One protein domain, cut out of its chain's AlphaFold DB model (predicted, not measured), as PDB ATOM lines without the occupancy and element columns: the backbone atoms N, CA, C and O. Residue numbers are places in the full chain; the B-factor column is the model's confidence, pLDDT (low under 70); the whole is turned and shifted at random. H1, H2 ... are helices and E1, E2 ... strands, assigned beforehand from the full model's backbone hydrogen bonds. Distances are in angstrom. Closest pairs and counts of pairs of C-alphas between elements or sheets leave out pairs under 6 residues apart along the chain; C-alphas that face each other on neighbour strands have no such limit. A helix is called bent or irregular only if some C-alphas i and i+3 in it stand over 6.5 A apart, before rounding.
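What this domain is: This is residues 234 to 241 and 298 to 390 of the 505 residues of the protein "Hypothetical protein" of Sexangularia sp. CB-2014 (UniProt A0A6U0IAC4). A long two-stranded hairpin, E1 and E2, reaches out from a cluster of helices at one end, where H1, H2 and H3 gather with the short H4 and H5; the short E3 runs beside E1, and a tail, residues 383 to 390 with H6, sticks out. The printed part has 101 residues, with six named helices and three named strands in the order H1 H2 E1 E2 H3 H4 H5 E3 H6, a mixed class. The mixed sheet has the order E2 E1 E3. The whole is elongated, 43 by 27 by 23 A, yet only just compact, close to loose, with a radius of gyration of the C-alphas of 15.2 A.

Where its parts are: Find C-alpha 320 at (32.810, -20.478, -14.147); from there E1, residues 320 to 329, runs 26.4 A and bends by 51 degrees at residue 326. E2, residues 333 to 342, runs 28.5 A, and E3 is residues 377 to 379. H2, residues 298 to 309, spans 16.2 A, and H3, residues 346 to 355, 14.2 A. H1 is residues 235 to 240, irregular with C-alphas 236 and 239 7.2 A apart; H4 is 365 to 368, H5 370 to 373, and H6 385 to 390, ending at C-alpha 390 (62.044, -16.161, 3.785).

How they stand to each other: In the antiparallel hairpin E1 and E2, look at N 323 and O 339, 2.8 A; in parallel E1 and E3, at N 324 and O 378, 2.8 A. H3 only grazes the sheet with residues 346 to 350, H4 with 366 to 367. H2 and H3 touch at a shallow tilt of 27 degrees, opposite ways, closest at C-alphas 302 and 355, 5.1 A. H2 touches H1 with residues 306 to 309 alone, closest at C-alphas 309 and 235, 4.3 A. H5 is close to but not clearly touching H3, C-alphas 370 and 347 being 7.5 A apart. Every O i to N i+4 pair is within hydrogen-bond range in H2 and H3, against 0 of 2 in H1, with 2 of 3 O i to N i+3 pairs, and 1 of 2 in H6; H4 and H5 are too short for such a pair.

The domain as a whole: The two farthest C-alphas, 241 and 331, are 48.0 A apart. Residues 242 to 297 are not printed, and 27.3 A separates C-alphas 241 and 298 across the cut. Of the links printed whole, none is long. Confidence is under 70 at residues 384 to 390.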
ATOM      1  N   GLN A 234      31.209  -2.110  -9.187       91.62
ATOM      2  CA  GLN A 234      30.753  -3.410  -8.671       91.62
ATOM      3  C   GLN A 234      30.857  -3.491  -7.137       91.62
ATOM      4  O   GLN A 234      31.439  -2.626  -6.475       91.62
ATOM      5  N   GLY A 235      30.288  -4.554  -6.558       88.44
ATOM      6  CA  GLY A 235      30.371  -4.844  -5.124       88.44
ATOM      7  C   GLY A 235      29.700  -3.761  -4.277       88.44
ATOM      8  O   GLY A 235      28.556  -3.383  -4.538       88.44
ATOM      9  N   ALA A 236      30.425  -3.219  -3.293       84.50
ATOM     10  CA  ALA A 236      29.944  -2.155  -2.403       84.50
ATOM     11  C   ALA A 236      29.408  -0.912  -3.139       84.50
ATOM     12  O   ALA A 236      28.572  -0.178  -2.601       84.50
ATOM     13  N   PHE A 237      29.910  -0.657  -4.351       88.44
ATOM     14  CA  PHE A 237      29.592   0.534  -5.133       88.44
ATOM     15  C   PHE A 237      28.407   0.341  -6.095       88.44
ATOM     16  O   PHE A 237      27.952   1.318  -6.687       88.44
ATOM     17  N   ALA A 238      27.842  -0.870  -6.202       87.75
ATOM     18  CA  ALA A 238      26.733  -1.167  -7.121       87.75
ATOM     19  C   ALA A 238      25.491  -0.293  -6.882       87.75
ATOM     20  O   ALA A 238      24.807   0.096  -7.831       87.75
ATOM     21  N   LYS A 239      25.253   0.094  -5.624       84.69
ATOM     22  CA  LYS A 239      24.157   0.984  -5.210       84.69
ATOM     23  C   LYS A 239      24.191   2.375  -5.854       84.69
ATOM     24  O   LYS A 239      23.142   2.989  -6.013       84.69
ATOM     25  N   TYR A 240      25.368   2.868  -6.250       85.44
ATOM     26  CA  TYR A 240      25.498   4.196  -6.857       85.44
ATOM     27  C   TYR A 240      25.067   4.216  -8.328       85.44
ATOM     28  O   TYR A 240      24.724   5.269  -8.849       85.44
ATOM     29  N   ARG A 241      25.024   3.056  -8.996       83.44
ATOM     30  CA  ARG A 241      24.654   2.949 -10.416       83.44
ATOM     31  C   ARG A 241      23.153   3.092 -10.661       83.44
ATOM     32  O   ARG A 241      22.748   3.612 -11.691       83.44
ATOM     33  N   ARG A 298      24.831 -13.165  12.804       91.00
ATOM     34  CA  ARG A 298      24.250 -13.415  11.474       91.00
ATOM     35  C   ARG A 298      24.005 -12.122  10.691       91.00
ATOM     36  O   ARG A 298      24.244 -12.083   9.484       91.00
ATOM     37  N   ASN A 299      23.545 -11.066  11.363       93.00
ATOM     38  CA  ASN A 299      23.389  -9.753  10.741       93.00
ATOM     39  C   ASN A 299      24.748  -9.164  10.334       93.00
ATOM     40  O   ASN A 299      24.873  -8.651   9.227       93.00
ATOM     41  N   GLU A 300      25.780  -9.308  11.167       93.69
ATOM     42  CA  GLU A 300      27.135  -8.849  10.846       93.69
ATOM     43  C   GLU A 300      27.725  -9.583   9.630       93.69
ATOM     44  O   GLU A 300      28.299  -8.949   8.739       93.69
ATOM     45  N   LEU A 301      27.541 -10.907   9.546       94.25
ATOM     46  CA  LEU A 301      27.948 -11.708   8.387       94.25
ATOM     47  C   LEU A 301      27.240 -11.244   7.111       94.25
ATOM     48  O   LEU A 301      27.896 -11.070   6.080       94.25
ATOM     49  N   ARG A 302      25.934 -10.974   7.199       94.31
ATOM     50  CA  ARG A 302      25.131 -10.456   6.086       94.31
ATOM     51  C   ARG A 302      25.598  -9.077   5.631       94.31
ATOM     52  O   ARG A 302      25.779  -8.853   4.435       94.31
ATOM     53  N   ASP A 303      25.856  -8.168   6.566       93.62
ATOM     54  CA  ASP A 303      26.364  -6.826   6.271       93.62
ATOM     55  C   ASP A 303      27.774  -6.882   5.667       93.62
ATOM     56  O   ASP A 303      28.140  -6.072   4.811       93.62
ATOM     57  N   ALA A 304      28.602  -7.835   6.101       93.19
ATOM     58  CA  ALA A 304      29.910  -8.085   5.507       93.19
ATOM     59  C   ALA A 304      29.799  -8.632   4.076       93.19
ATOM     60  O   ALA A 304      30.584  -8.229   3.212       93.19
ATOM     61  N   ALA A 305      28.827  -9.501   3.805       94.00
ATOM     62  CA  ALA A 305      28.581 -10.032   2.471       94.00
ATOM     63  C   ALA A 305      27.998  -8.985   1.520       94.00
ATOM     64  O   ALA A 305      28.434  -8.896   0.372       94.00
ATOM     65  N   GLU A 306      27.085  -8.132   1.995       93.44
ATOM     66  CA  GLU A 306      26.576  -6.999   1.216       93.44
ATOM     67  C   GLU A 306      27.698  -6.006   0.885       93.44
ATOM     68  O   GLU A 306      27.792  -5.529  -0.246       93.44
ATOM     69  N   ARG A 307      28.611  -5.736   1.829       91.50
ATOM     70  CA  ARG A 307      29.794  -4.901   1.567       91.50
ATOM     71  C   ARG A 307      30.739  -5.523   0.537       91.50
ATOM     72  O   ARG A 307      31.298  -4.791  -0.271       91.50
ATOM     73  N   ALA A 308      30.936  -6.840   0.555       91.44
ATOM     74  CA  ALA A 308      31.842  -7.507  -0.378       91.44
ATOM     75  C   ALA A 308      31.238  -7.650  -1.786       91.44
ATOM     76  O   ALA A 308      31.889  -7.316  -2.773       91.44
ATOM     77  N   PHE A 309      29.991  -8.117  -1.881       93.06
ATOM     78  CA  PHE A 309      29.378  -8.562  -3.138       93.06
ATOM     79  C   PHE A 309      28.216  -7.685  -3.632       93.06
ATOM     80  O   PHE A 309      27.748  -7.884  -4.752       93.06
ATOM     81  N   GLY A 310      27.761  -6.710  -2.842       91.69
ATOM     82  CA  GLY A 310      26.600  -5.868  -3.145       91.69
ATOM     83  C   GLY A 310      25.268  -6.452  -2.651       91.69
ATOM     84  O   GLY A 310      25.214  -7.498  -2.002       91.69
ATOM     85  N   ARG A 311      24.157  -5.769  -2.957       90.50
ATOM     86  CA  ARG A 311      22.797  -6.169  -2.547       90.50
ATOM     87  C   ARG A 311      22.309  -7.422  -3.255       90.50
ATOM     88  O   ARG A 311      22.874  -7.867  -4.251       90.50
ATOM     89  N   GLU A 312      21.324  -8.083  -2.653       86.62
ATOM     90  CA  GLU A 312      20.767  -9.320  -3.214       86.62
ATOM     91  C   GLU A 312      20.034  -9.008  -4.517       86.62
ATOM     92  O   GLU A 312      19.276  -8.047  -4.579       86.62
ATOM     93  N   GLY A 313      20.317  -9.779  -5.569       85.25
ATOM     94  CA  GLY A 313      19.791  -9.547  -6.919       85.25
ATOM     95  C   GLY A 313      20.654  -8.649  -7.815       85.25
ATOM     96  O   GLY A 313      20.583  -8.794  -9.032       85.25
ATOM     97  N   ASP A 314      21.521  -7.803  -7.251       85.31
ATOM     98  CA  ASP A 314      22.365  -6.889  -8.044       85.31
ATOM     99  C   ASP A 314      23.649  -7.543  -8.570       85.31
ATOM    100  O   ASP A 314      24.263  -7.050  -9.521       85.31
ATOM    101  N   ALA A 315      24.077  -8.643  -7.943       89.56
ATOM    102  CA  ALA A 315      25.326  -9.307  -8.286       89.56
ATOM    103  C   ALA A 315      25.250  -9.928  -9.695       89.56
ATOM    104  O   ALA A 315      24.346 -10.727  -9.968       89.56
ATOM    105  N   PRO A 316      26.206  -9.623 -10.592       94.12
ATOM    106  CA  PRO A 316      26.231 -10.230 -11.912       94.12
ATOM    107  C   PRO A 316      26.433 -11.747 -11.815       94.12
ATOM    108  O   PRO A 316      27.088 -12.270 -10.910       94.12
ATOM    109  N   THR A 317      25.873 -12.476 -12.775       95.38
ATOM    110  CA  THR A 317      26.042 -13.929 -12.854       95.38
ATOM    111  C   THR A 317      27.327 -14.299 -13.593       95.38
ATOM    112  O   THR A 317      27.639 -13.769 -14.661       95.38
ATOM    113  N   LEU A 318      28.077 -15.237 -13.013       96.06
ATOM    114  CA  LEU A 318      29.271 -15.827 -13.608       96.06
ATOM    115  C   LEU A 318      29.208 -17.346 -13.453       96.06
ATOM    116  O   LEU A 318      29.088 -17.841 -12.334       96.06
ATOM    117  N   ASP A 319      29.319 -18.087 -14.555       96.00
ATOM    118  CA  ASP A 319      29.118 -19.542 -14.517       96.00
ATOM    119  C   ASP A 319      30.360 -20.308 -14.055       96.00
ATOM    120  O   ASP A 319      30.294 -21.396 -13.479       96.00
ATOM    121  N   THR A 320      31.539 -19.804 -14.409       96.31
ATOM    122  CA  THR A 320      32.810 -20.478 -14.147       96.31
ATOM    123  C   THR A 320      33.880 -19.455 -13.831       96.31
ATOM    124  O   THR A 320      34.040 -18.469 -14.548       96.31
ATOM    125  N   PHE A 321      34.651 -19.744 -12.793       96.62
ATOM    126  CA  PHE A 321      35.811 -18.969 -12.397       96.62
ATOM    127  C   PHE A 321      36.963 -19.920 -12.089       96.62
ATOM    128  O   PHE A 321      36.765 -20.977 -11.492       96.62
ATOM    129  N   THR A 322      38.159 -19.575 -12.542       96.44
ATOM    130  CA  THR A 322      39.378 -20.338 -12.294       96.44
ATOM    131  C   THR A 322      40.389 -19.418 -11.642       96.44
ATOM    132  O   THR A 322      40.722 -18.362 -12.171       96.44
ATOM    133  N   PHE A 323      40.864 -19.833 -10.486       94.38
ATOM    134  CA  PHE A 323      41.822 -19.112  -9.684       94.38
ATOM    135  C   PHE A 323      43.122 -19.896  -9.662       94.38
ATOM    136  O   PHE A 323      43.146 -21.028  -9.184       94.38
ATOM    137  N   ASN A 324      44.183 -19.312 -10.200       94.62
ATOM    138  CA  ASN A 324      45.523 -19.862 -10.113       94.62
ATOM    139  C   ASN A 324      46.251 -19.117  -8.996       94.62
ATOM    140  O   ASN A 324      46.492 -17.914  -9.098       94.62
ATOM    141  N   CYS A 325      46.591 -19.826  -7.931       91.38
ATOM    142  CA  CYS A 325      47.420 -19.313  -6.855       91.38
ATOM    143  C   CYS A 325      48.631 -20.201  -6.671       91.38
ATOM    144  O   CYS A 325      48.628 -21.370  -7.030       91.38
ATOM    145  N   ASN A 326      49.664 -19.645  -6.071       89.75
ATOM    146  CA  ASN A 326      50.749 -20.445  -5.552       89.75
ATOM    147  C   ASN A 326      50.672 -20.350  -4.032       89.75
ATOM    148  O   ASN A 326      50.575 -19.250  -3.486       89.75
ATOM    149  N   THR A 327      50.684 -21.488  -3.353       86.06
ATOM    150  CA  THR A 327      50.582 -21.548  -1.896       86.06
ATOM    151  C   THR A 327      51.874 -22.116  -1.344       86.06
ATOM    152  O   THR A 327      52.346 -23.155  -1.803       86.06
ATOM    153  N   ALA A 328      52.466 -21.420  -0.375       85.50
ATOM    154  CA  ALA A 328      53.559 -21.974   0.405       85.50
ATOM    155  C   ALA A 328      52.972 -23.019   1.359       85.50
ATOM    156  O   ALA A 328      52.133 -22.693   2.198       85.50
ATOM    157  N   LEU A 329      53.371 -24.272   1.182       85.56
ATOM    158  CA  LEU A 329      53.055 -25.346   2.110       85.56
ATOM    159  C   LEU A 329      54.309 -25.642   2.925       85.56
ATOM    160  O   LEU A 329      55.396 -25.803   2.358       85.56
ATOM    161  N   ASP A 330      54.146 -25.730   4.243       85.69
ATOM    162  CA  ASP A 330      55.234 -26.079   5.150       85.69
ATOM    163  C   ASP A 330      55.907 -27.370   4.654       85.69
ATOM    164  O   ASP A 330      55.249 -28.384   4.413       85.69
ATOM    165  N   ASN A 331      57.228 -27.318   4.459       88.06
ATOM    166  CA  ASN A 331      58.089 -28.404   3.961       88.06
ATOM    167  C   ASN A 331      57.987 -28.769   2.466       88.06
ATOM    168  O   ASN A 331      58.850 -29.493   1.977       88.06
ATOM    169  N   LEU A 332      56.990 -28.278   1.723       84.44
ATOM    170  CA  LEU A 332      56.841 -28.553   0.279       84.44
ATOM    171  C   LEU A 332      57.222 -27.357  -0.604       84.44
ATOM    172  O   LEU A 332      57.256 -27.471  -1.829       84.44
ATOM    173  N   GLY A 333      57.523 -26.215   0.014       89.31
ATOM    174  CA  GLY A 333      57.824 -24.986  -0.701       89.31
ATOM    175  C   GLY A 333      56.581 -24.417  -1.380       89.31
ATOM    176  O   GLY A 333      55.457 -24.546  -0.896       89.31
ATOM    177  N   ILE A 334      56.795 -23.731  -2.498       88.75
ATOM    178  CA  ILE A 334      55.728 -23.086  -3.255       88.75
ATOM    179  C   ILE A 334      55.067 -24.112  -4.177       88.75
ATOM    180  O   ILE A 334      55.689 -24.581  -5.129       88.75
ATOM    181  N   VAL A 335      53.789 -24.401  -3.934       92.12
ATOM    182  CA  VAL A 335      52.995 -25.320  -4.753       92.12
ATOM    183  C   VAL A 335      51.986 -24.529  -5.593       92.12
ATOM    184  O   VAL A 335      51.147 -23.825  -5.023       92.12
ATOM    185  N   PRO A 336      52.033 -24.624  -6.937       91.69
ATOM    186  CA  PRO A 336      51.005 -24.045  -7.790       91.69
ATOM    187  C   PRO A 336      49.691 -24.811  -7.618       91.69
ATOM    188  O   PRO A 336      49.635 -26.036  -7.718       91.69
ATOM    189  N   MET A 337      48.617 -24.077  -7.366       93.56
ATOM    190  CA  MET A 337      47.271 -24.581  -7.144       93.56
ATOM    191  C   MET A 337      46.288 -23.885  -8.088       93.56
ATOM    192  O   MET A 337      46.288 -22.666  -8.245       93.56
ATOM    193  N   THR A 338      45.393 -24.671  -8.685       95.06
ATOM    194  CA  THR A 338      44.292 -24.156  -9.503       95.06
ATOM    195  C   THR A 338      42.962 -24.520  -8.856       95.06
ATOM    196  O   THR A 338      42.571 -25.686  -8.816       95.06
ATOM    197  N   VAL A 339      42.234 -23.513  -8.381       93.88
ATOM    198  CA  VAL A 339      40.892 -23.653  -7.812       93.88
ATOM    199  C   VAL A 339      39.864 -23.286  -8.875       93.88
ATOM    200  O   VAL A 339      39.814 -22.157  -9.355       93.88
ATOM    201  N   LYS A 340      39.013 -24.242  -9.253       96.88
ATOM    202  CA  LYS A 340      37.967 -24.033 -10.258       96.88
ATOM    203  C   LYS A 340      36.584 -24.062  -9.625       96.88
ATOM    204  O   LYS A 340      36.131 -25.103  -9.161       96.88
ATOM    205  N   MET A 341      35.888 -22.936  -9.695       96.69
ATOM    206  CA  MET A 341      34.507 -22.785  -9.247       96.69
ATOM    207  C   MET A 341      33.563 -22.850 -10.448       96.69
ATOM    208  O   MET A 341      33.803 -22.214 -11.476       96.69
ATOM    209  N   ARG A 342      32.494 -23.645 -10.339       96.88
ATOM    210  CA  ARG A 342      31.468 -23.817 -11.377       96.88
ATOM    211  C   ARG A 342      30.082 -23.807 -10.745       96.88
ATOM    212  O   ARG A 342      29.858 -24.491  -9.754       96.88
ATOM    213  N   GLY A 343      29.154 -23.077 -11.347       96.12
ATOM    214  CA  GLY A 343      27.765 -22.994 -10.904       96.12
ATOM    215  C   GLY A 343      26.934 -22.151 -11.865       96.12
ATOM    216  O   GLY A 343      27.439 -21.704 -12.883       96.12
ATOM    217  N   ARG A 344      25.655 -21.924 -11.553       94.12
ATOM    218  CA  ARG A 344      24.817 -20.983 -12.327       94.12
ATOM    219  C   ARG A 344      25.148 -19.517 -12.019       94.12
ATOM    220  O   ARG A 344      24.949 -18.651 -12.854       94.12
ATOM    221  N   ALA A 345      25.626 -19.249 -10.805       95.94
ATOM    222  CA  ALA A 345      26.020 -17.923 -10.348       95.94
ATOM    223  C   ALA A 345      27.082 -18.063  -9.247       95.94
ATOM    224  O   ALA A 345      26.762 -18.129  -8.062       95.94
ATOM    225  N   VAL A 346      28.355 -18.151  -9.639       96.69
ATOM    226  CA  VAL A 346      29.491 -18.335  -8.719       96.69
ATOM    227  C   VAL A 346      29.562 -17.208  -7.685       96.69
ATOM    228  O   VAL A 346      29.758 -17.484  -6.508       96.69
ATOM    229  N   ILE A 347      29.336 -15.958  -8.099       96.00
ATOM    230  CA  ILE A 347      29.389 -14.783  -7.209       96.00
ATOM    231  C   ILE A 347      28.288 -14.851  -6.144       96.00
ATOM    232  O   ILE A 347      28.565 -14.687  -4.958       96.00
ATOM    233  N   ALA A 348      27.055 -15.171  -6.547       95.88
ATOM    234  CA  ALA A 348      25.951 -15.364  -5.610       95.88
ATOM    235  C   ALA A 348      26.228 -16.526  -4.641       95.88
ATOM    236  O   ALA A 348      25.979 -16.400  -3.450       95.88
ATOM    237  N   GLY A 349      26.814 -17.627  -5.127       96.44
ATOM    238  CA  GLY A 349      27.207 -18.754  -4.280       96.44
ATOM    239  C   GLY A 349      28.276 -18.394  -3.241       96.44
ATOM    240  O   GLY A 349      28.155 -18.798  -2.087       96.44
ATOM    241  N   LEU A 350      29.291 -17.608  -3.620       95.94
ATOM    242  CA  LEU A 350      30.314 -17.110  -2.689       95.94
ATOM    243  C   LEU A 350      29.710 -16.210  -1.614       95.94
ATOM    244  O   LEU A 350      30.041 -16.346  -0.439       95.94
ATOM    245  N   ARG A 351      28.780 -15.339  -2.003       95.62
ATOM    246  CA  ARG A 351      28.036 -14.517  -1.057       95.62
ATOM    247  C   ARG A 351      27.229 -15.366  -0.078       95.62
ATOM    248  O   ARG A 351      27.385 -15.186   1.120       95.62
ATOM    249  N   THR A 352      26.428 -16.318  -0.562       96.00
ATOM    250  CA  THR A 352      25.649 -17.207   0.317       96.00
ATOM    251  C   THR A 352      26.556 -17.999   1.261       96.00
ATOM    252  O   THR A 352      26.202 -18.220   2.414       96.00
ATOM    253  N   ALA A 353      27.750 -18.399   0.807       96.06
ATOM    254  CA  ALA A 353      28.740 -19.042   1.667       96.06
ATOM    255  C   ALA A 353      29.293 -18.093   2.748       96.06
ATOM    256  O   ALA A 353      29.523 -18.535   3.872       96.06
ATOM    257  N   GLN A 354      29.474 -16.803   2.446       94.81
ATOM    258  CA  GLN A 354      29.837 -15.792   3.445       94.81
ATOM    259  C   GLN A 354      28.706 -15.540   4.447       94.81
ATOM    260  O   GLN A 354      28.965 -15.516   5.647       94.81
ATOM    261  N   ASP A 355      27.472 -15.392   3.960       93.44
ATOM    262  CA  ASP A 355      26.270 -15.205   4.784       93.44
ATOM    263  C   ASP A 355      26.086 -16.367   5.773       93.44
ATOM    264  O   ASP A 355      25.649 -16.166   6.902       93.44
ATOM    265  N   ALA A 356      26.454 -17.582   5.354       93.94
ATOM    266  CA  ALA A 356      26.421 -18.793   6.169       93.94
ATOM    267  C   ALA A 356      27.657 -18.980   7.075       93.94
ATOM    268  O   ALA A 356      27.788 -20.024   7.709       93.94
ATOM    269  N   GLY A 357      28.602 -18.033   7.098       94.00
ATOM    270  CA  GLY A 357      29.820 -18.127   7.913       94.00
ATOM    271  C   GLY A 357      30.812 -19.208   7.464       94.00
ATOM    272  O   GLY A 357      31.721 -19.557   8.212       94.00
ATOM    273  N   LEU A 358      30.668 -19.745   6.246       94.94
ATOM    274  CA  LEU A 358      31.551 -20.788   5.702       94.94
ATOM    275  C   LEU A 358      32.870 -20.222   5.160       94.94
ATOM    276  O   LEU A 358      33.834 -20.964   4.973       94.94
ATOM    277  N   LEU A 359      32.907 -18.919   4.866       94.00
ATOM    278  CA  LEU A 359      34.102 -18.217   4.415       94.00
ATOM    279  C   LEU A 359      34.721 -17.440   5.576       94.00
ATOM    280  O   LEU A 359      34.048 -16.642   6.227       94.00
ATOM    281  N   MET A 360      36.020 -17.645   5.799       90.38
ATOM    282  CA  MET A 360      36.772 -16.887   6.797       90.38
ATOM    283  C   MET A 360      36.808 -15.401   6.422       90.38
ATOM    284  O   MET A 360      37.083 -15.049   5.272       90.38
ATOM    285  N   GLN A 361      36.536 -14.532   7.397       89.00
ATOM    286  CA  GLN A 361      36.646 -13.086   7.230       89.00
ATOM    287  C   GLN A 361      38.027 -12.581   7.688       89.00
ATOM    288  O   GLN A 361      38.544 -13.075   8.690       89.00
ATOM    289  N   PRO A 362      38.616 -11.585   6.999       88.62
ATOM    290  CA  PRO A 362      38.112 -10.956   5.777       88.62
ATOM    291  C   PRO A 362      38.287 -11.862   4.546       88.62
ATOM    292  O   PRO A 362      39.306 -12.533   4.393       88.62
ATOM    293  N   ILE A 363      37.308 -11.837   3.634       90.06
ATOM    294  CA  ILE A 363      37.429 -12.543   2.353       90.06
ATOM    295  C   ILE A 363      38.619 -11.968   1.571       90.06
ATOM    296  O   ILE A 363      38.774 -10.742   1.512       90.06
ATOM    297  N   PRO A 364      39.440 -12.818   0.927       89.50
ATOM    298  CA  PRO A 364      40.521 -12.351   0.074       89.50
ATOM    299  C   PRO A 364      40.040 -11.338  -0.973       89.50
ATOM    300  O   PRO A 364      39.062 -11.577  -1.686       89.50
ATOM    301  N   ARG A 365      40.756 -10.210  -1.103       88.81
ATOM    302  CA  ARG A 365      40.351  -9.079  -1.963       88.81
ATOM    303  C   ARG A 365      40.019  -9.496  -3.396       88.81
ATOM    304  O   ARG A 365      39.038  -9.015  -3.945       88.81
ATOM    305  N   HIS A 366      40.777 -10.423  -3.974       88.50
ATOM    306  CA  HIS A 366      40.546 -10.912  -5.336       88.50
ATOM    307  C   HIS A 366      39.216 -11.676  -5.495       88.50
ATOM    308  O   HIS A 366      38.624 -11.629  -6.569       88.50
ATOM    309  N   LEU A 367      38.724 -12.355  -4.448       91.31
ATOM    310  CA  LEU A 367      37.405 -13.003  -4.464       91.31
ATOM    311  C   LEU A 367      36.286 -11.977  -4.282       91.31
ATOM    312  O   LEU A 367      35.273 -12.059  -4.971       91.31
ATOM    313  N   ALA A 368      36.484 -10.991  -3.405       91.44
ATOM    314  CA  ALA A 368      35.531  -9.895  -3.225       91.44
ATOM    315  C   ALA A 368      35.406  -9.025  -4.495       91.44
ATOM    316  O   ALA A 368      34.321  -8.574  -4.842       91.44
ATOM    317  N   GLN A 369      36.502  -8.841  -5.235       93.12
ATOM    318  CA  GLN A 369      36.559  -8.048  -6.469       93.12
ATOM    319  C   GLN A 369      36.249  -8.851  -7.736       93.12
ATOM    320  O   GLN A 369      36.405  -8.335  -8.839       93.12
ATOM    321  N   LEU A 370      35.796 -10.100  -7.620       93.75
ATOM    322  CA  LEU A 370      35.611 -10.989  -8.769       93.75
ATOM    323  C   LEU A 370      34.684 -10.385  -9.843       93.75
ATOM    324  O   LEU A 370      34.962 -10.518 -11.032       93.75
ATOM    325  N   ALA A 371      33.643  -9.654  -9.432       93.75
ATOM    326  CA  ALA A 371      32.766  -8.918 -10.347       93.75
ATOM    327  C   ALA A 371      33.489  -7.778 -11.094       93.75
ATOM    328  O   ALA A 371      33.212  -7.548 -12.269       93.75
ATOM    329  N   SER A 372      34.418  -7.077 -10.432       94.62
ATOM    330  CA  SER A 372      35.200  -5.972 -11.010       94.62
ATOM    331  C   SER A 372      36.320  -6.442 -11.932       94.62
ATOM    332  O   SER A 372      36.705  -5.703 -12.827       94.62
ATOM    333  N   LEU A 373      36.861  -7.647 -11.724       93.94
ATOM    334  CA  LEU A 373      38.021  -8.131 -12.482       93.94
ATOM    335  C   LEU A 373      37.723  -8.364 -13.967       93.94
ATOM    336  O   LEU A 373      38.656  -8.383 -14.767       93.94
ATOM    337  N   GLY A 374      36.457  -8.595 -14.330       93.81
ATOM    338  CA  GLY A 374      36.055  -8.768 -15.726       93.81
ATOM    339  C   GLY A 374      36.747  -9.938 -16.438       93.81
ATOM    340  O   GLY A 374      36.973  -9.863 -17.640       93.81
ATOM    341  N   LYS A 375      37.121 -11.009 -15.711       95.94
ATOM    342  CA  LYS A 375      37.857 -12.183 -16.229       95.94
ATOM    343  C   LYS A 375      37.352 -13.486 -15.603       95.94
ATOM    344  O   LYS A 375      37.037 -13.530 -14.417       95.94
ATOM    345  N   ASN A 376      37.325 -14.584 -16.368       96.00
ATOM    346  CA  ASN A 376      37.060 -15.923 -15.813       96.00
ATOM    347  C   ASN A 376      38.282 -16.534 -15.122       96.00
ATOM    348  O   ASN A 376      38.110 -17.442 -14.313       96.00
ATOM    349  N   VAL A 377      39.494 -16.133 -15.514       96.06
ATOM    350  CA  VAL A 377      40.746 -16.715 -15.024       96.06
ATOM    351  C   VAL A 377      41.580 -15.622 -14.382       96.06
ATOM    352  O   VAL A 377      41.886 -14.618 -15.023       96.06
ATOM    353  N   VAL A 378      41.950 -15.828 -13.125       94.38
ATOM    354  CA  VAL A 378      42.779 -14.902 -12.354       94.38
ATOM    355  C   VAL A 378      43.991 -15.665 -11.861       94.38
ATOM    356  O   VAL A 378      43.844 -16.726 -11.259       94.38
ATOM    357  N   SER A 379      45.175 -15.125 -12.128       92.56
ATOM    358  CA  SER A 379      46.427 -15.654 -11.594       92.56
ATOM    359  C   SER A 379      46.978 -14.646 -10.601       92.56
ATOM    360  O   SER A 379      47.179 -13.489 -10.964       92.56
ATOM    361  N   VAL A 380      47.179 -15.067  -9.354       87.00
ATOM    362  CA  VAL A 380      47.794 -14.228  -8.323       87.00
ATOM    363  C   VAL A 380      49.282 -14.564  -8.297       87.00
ATOM    364  O   VAL A 380      49.631 -15.687  -7.916       87.00
ATOM    365  N   PRO A 381      50.160 -13.653  -8.756       81.62
ATOM    366  CA  PRO A 381      51.590 -13.851  -8.592       81.62
ATOM    367  C   PRO A 381      51.911 -13.902  -7.096       81.62
ATOM    368  O   PRO A 381      51.247 -13.261  -6.286       81.62
ATOM    369  N   LEU A 382      52.919 -14.690  -6.724       77.75
ATOM    370  CA  LEU A 382      53.467 -14.578  -5.376       77.75
ATOM    371  C   LEU A 382      54.222 -13.270  -5.282       77.75
ATOM    372  O   LEU A 382      55.088 -13.026  -6.124       77.75
ATOM    373  N   ASP A 383      53.943 -12.502  -4.237       71.50
ATOM    374  CA  ASP A 383      54.785 -11.382  -3.859       71.50
ATOM    375  C   ASP A 383      56.182 -11.933  -3.561       71.50
ATOM    376  O   ASP A 383      56.449 -12.602  -2.561       71.50
ATOM    377  N   THR A 384      57.096 -11.720  -4.505       62.59
ATOM    378  CA  THR A 384      58.485 -12.170  -4.403       62.59
ATOM    379  C   THR A 384      59.242 -11.451  -3.290       62.59
ATOM    380  O   THR A 384      60.295 -11.929  -2.878       62.59
ATOM    381  N   ASP A 385      58.689 -10.372  -2.742       62.88
ATOM    382  CA  ASP A 385      59.266  -9.654  -1.606       62.88
ATOM    383  C   ASP A 385      59.239 -10.486  -0.314       62.88
ATOM    384  O   ASP A 385      60.144 -10.370   0.517       62.88
ATOM    385  N   ASP A 386      58.308 -11.438  -0.191       54.41
ATOM    386  CA  ASP A 386      58.340 -12.421   0.897       54.41
ATOM    387  C   ASP A 386      59.413 -13.495   0.681       54.41
ATOM    388  O   ASP A 386      59.916 -14.062   1.652       54.41
ATOM    389  N   LYS A 387      59.879 -13.723  -0.558       53.38
ATOM    390  CA  LYS A 387      61.054 -14.584  -0.797       53.38
ATOM    391  C   LYS A 387      62.336 -13.949  -0.265       53.38
ATOM    392  O   LYS A 387      63.200 -14.674   0.224       53.38
ATOM    393  N   ALA A 388      62.457 -12.618  -0.291       56.88
ATOM    394  CA  ALA A 388      63.616 -11.922   0.272       56.88
ATOM    395  C   ALA A 388      63.663 -12.007   1.811       56.88
ATOM    396  O   ALA A 388      64.747 -12.021   2.398       56.88
ATOM    397  N   LYS A 389      62.504 -12.121   2.476       54.69
ATOM    398  CA  LYS A 389      62.417 -12.332   3.932       54.69
ATOM    399  C   LYS A 389      62.519 -13.806   4.325       54.69
ATOM    400  O   LYS A 389      63.218 -14.116   5.285       54.69
ATOM    401  N   ALA A 390      61.921 -14.719   3.558       52.72
ATOM    402  CA  ALA A 390      62.044 -16.161   3.785       52.72
ATOM    403  C   ALA A 390      63.476 -16.672   3.538       52.72
ATOM    404  O   ALA A 390      63.955 -17.540   4.264       52.72
TER     405      ALA A 390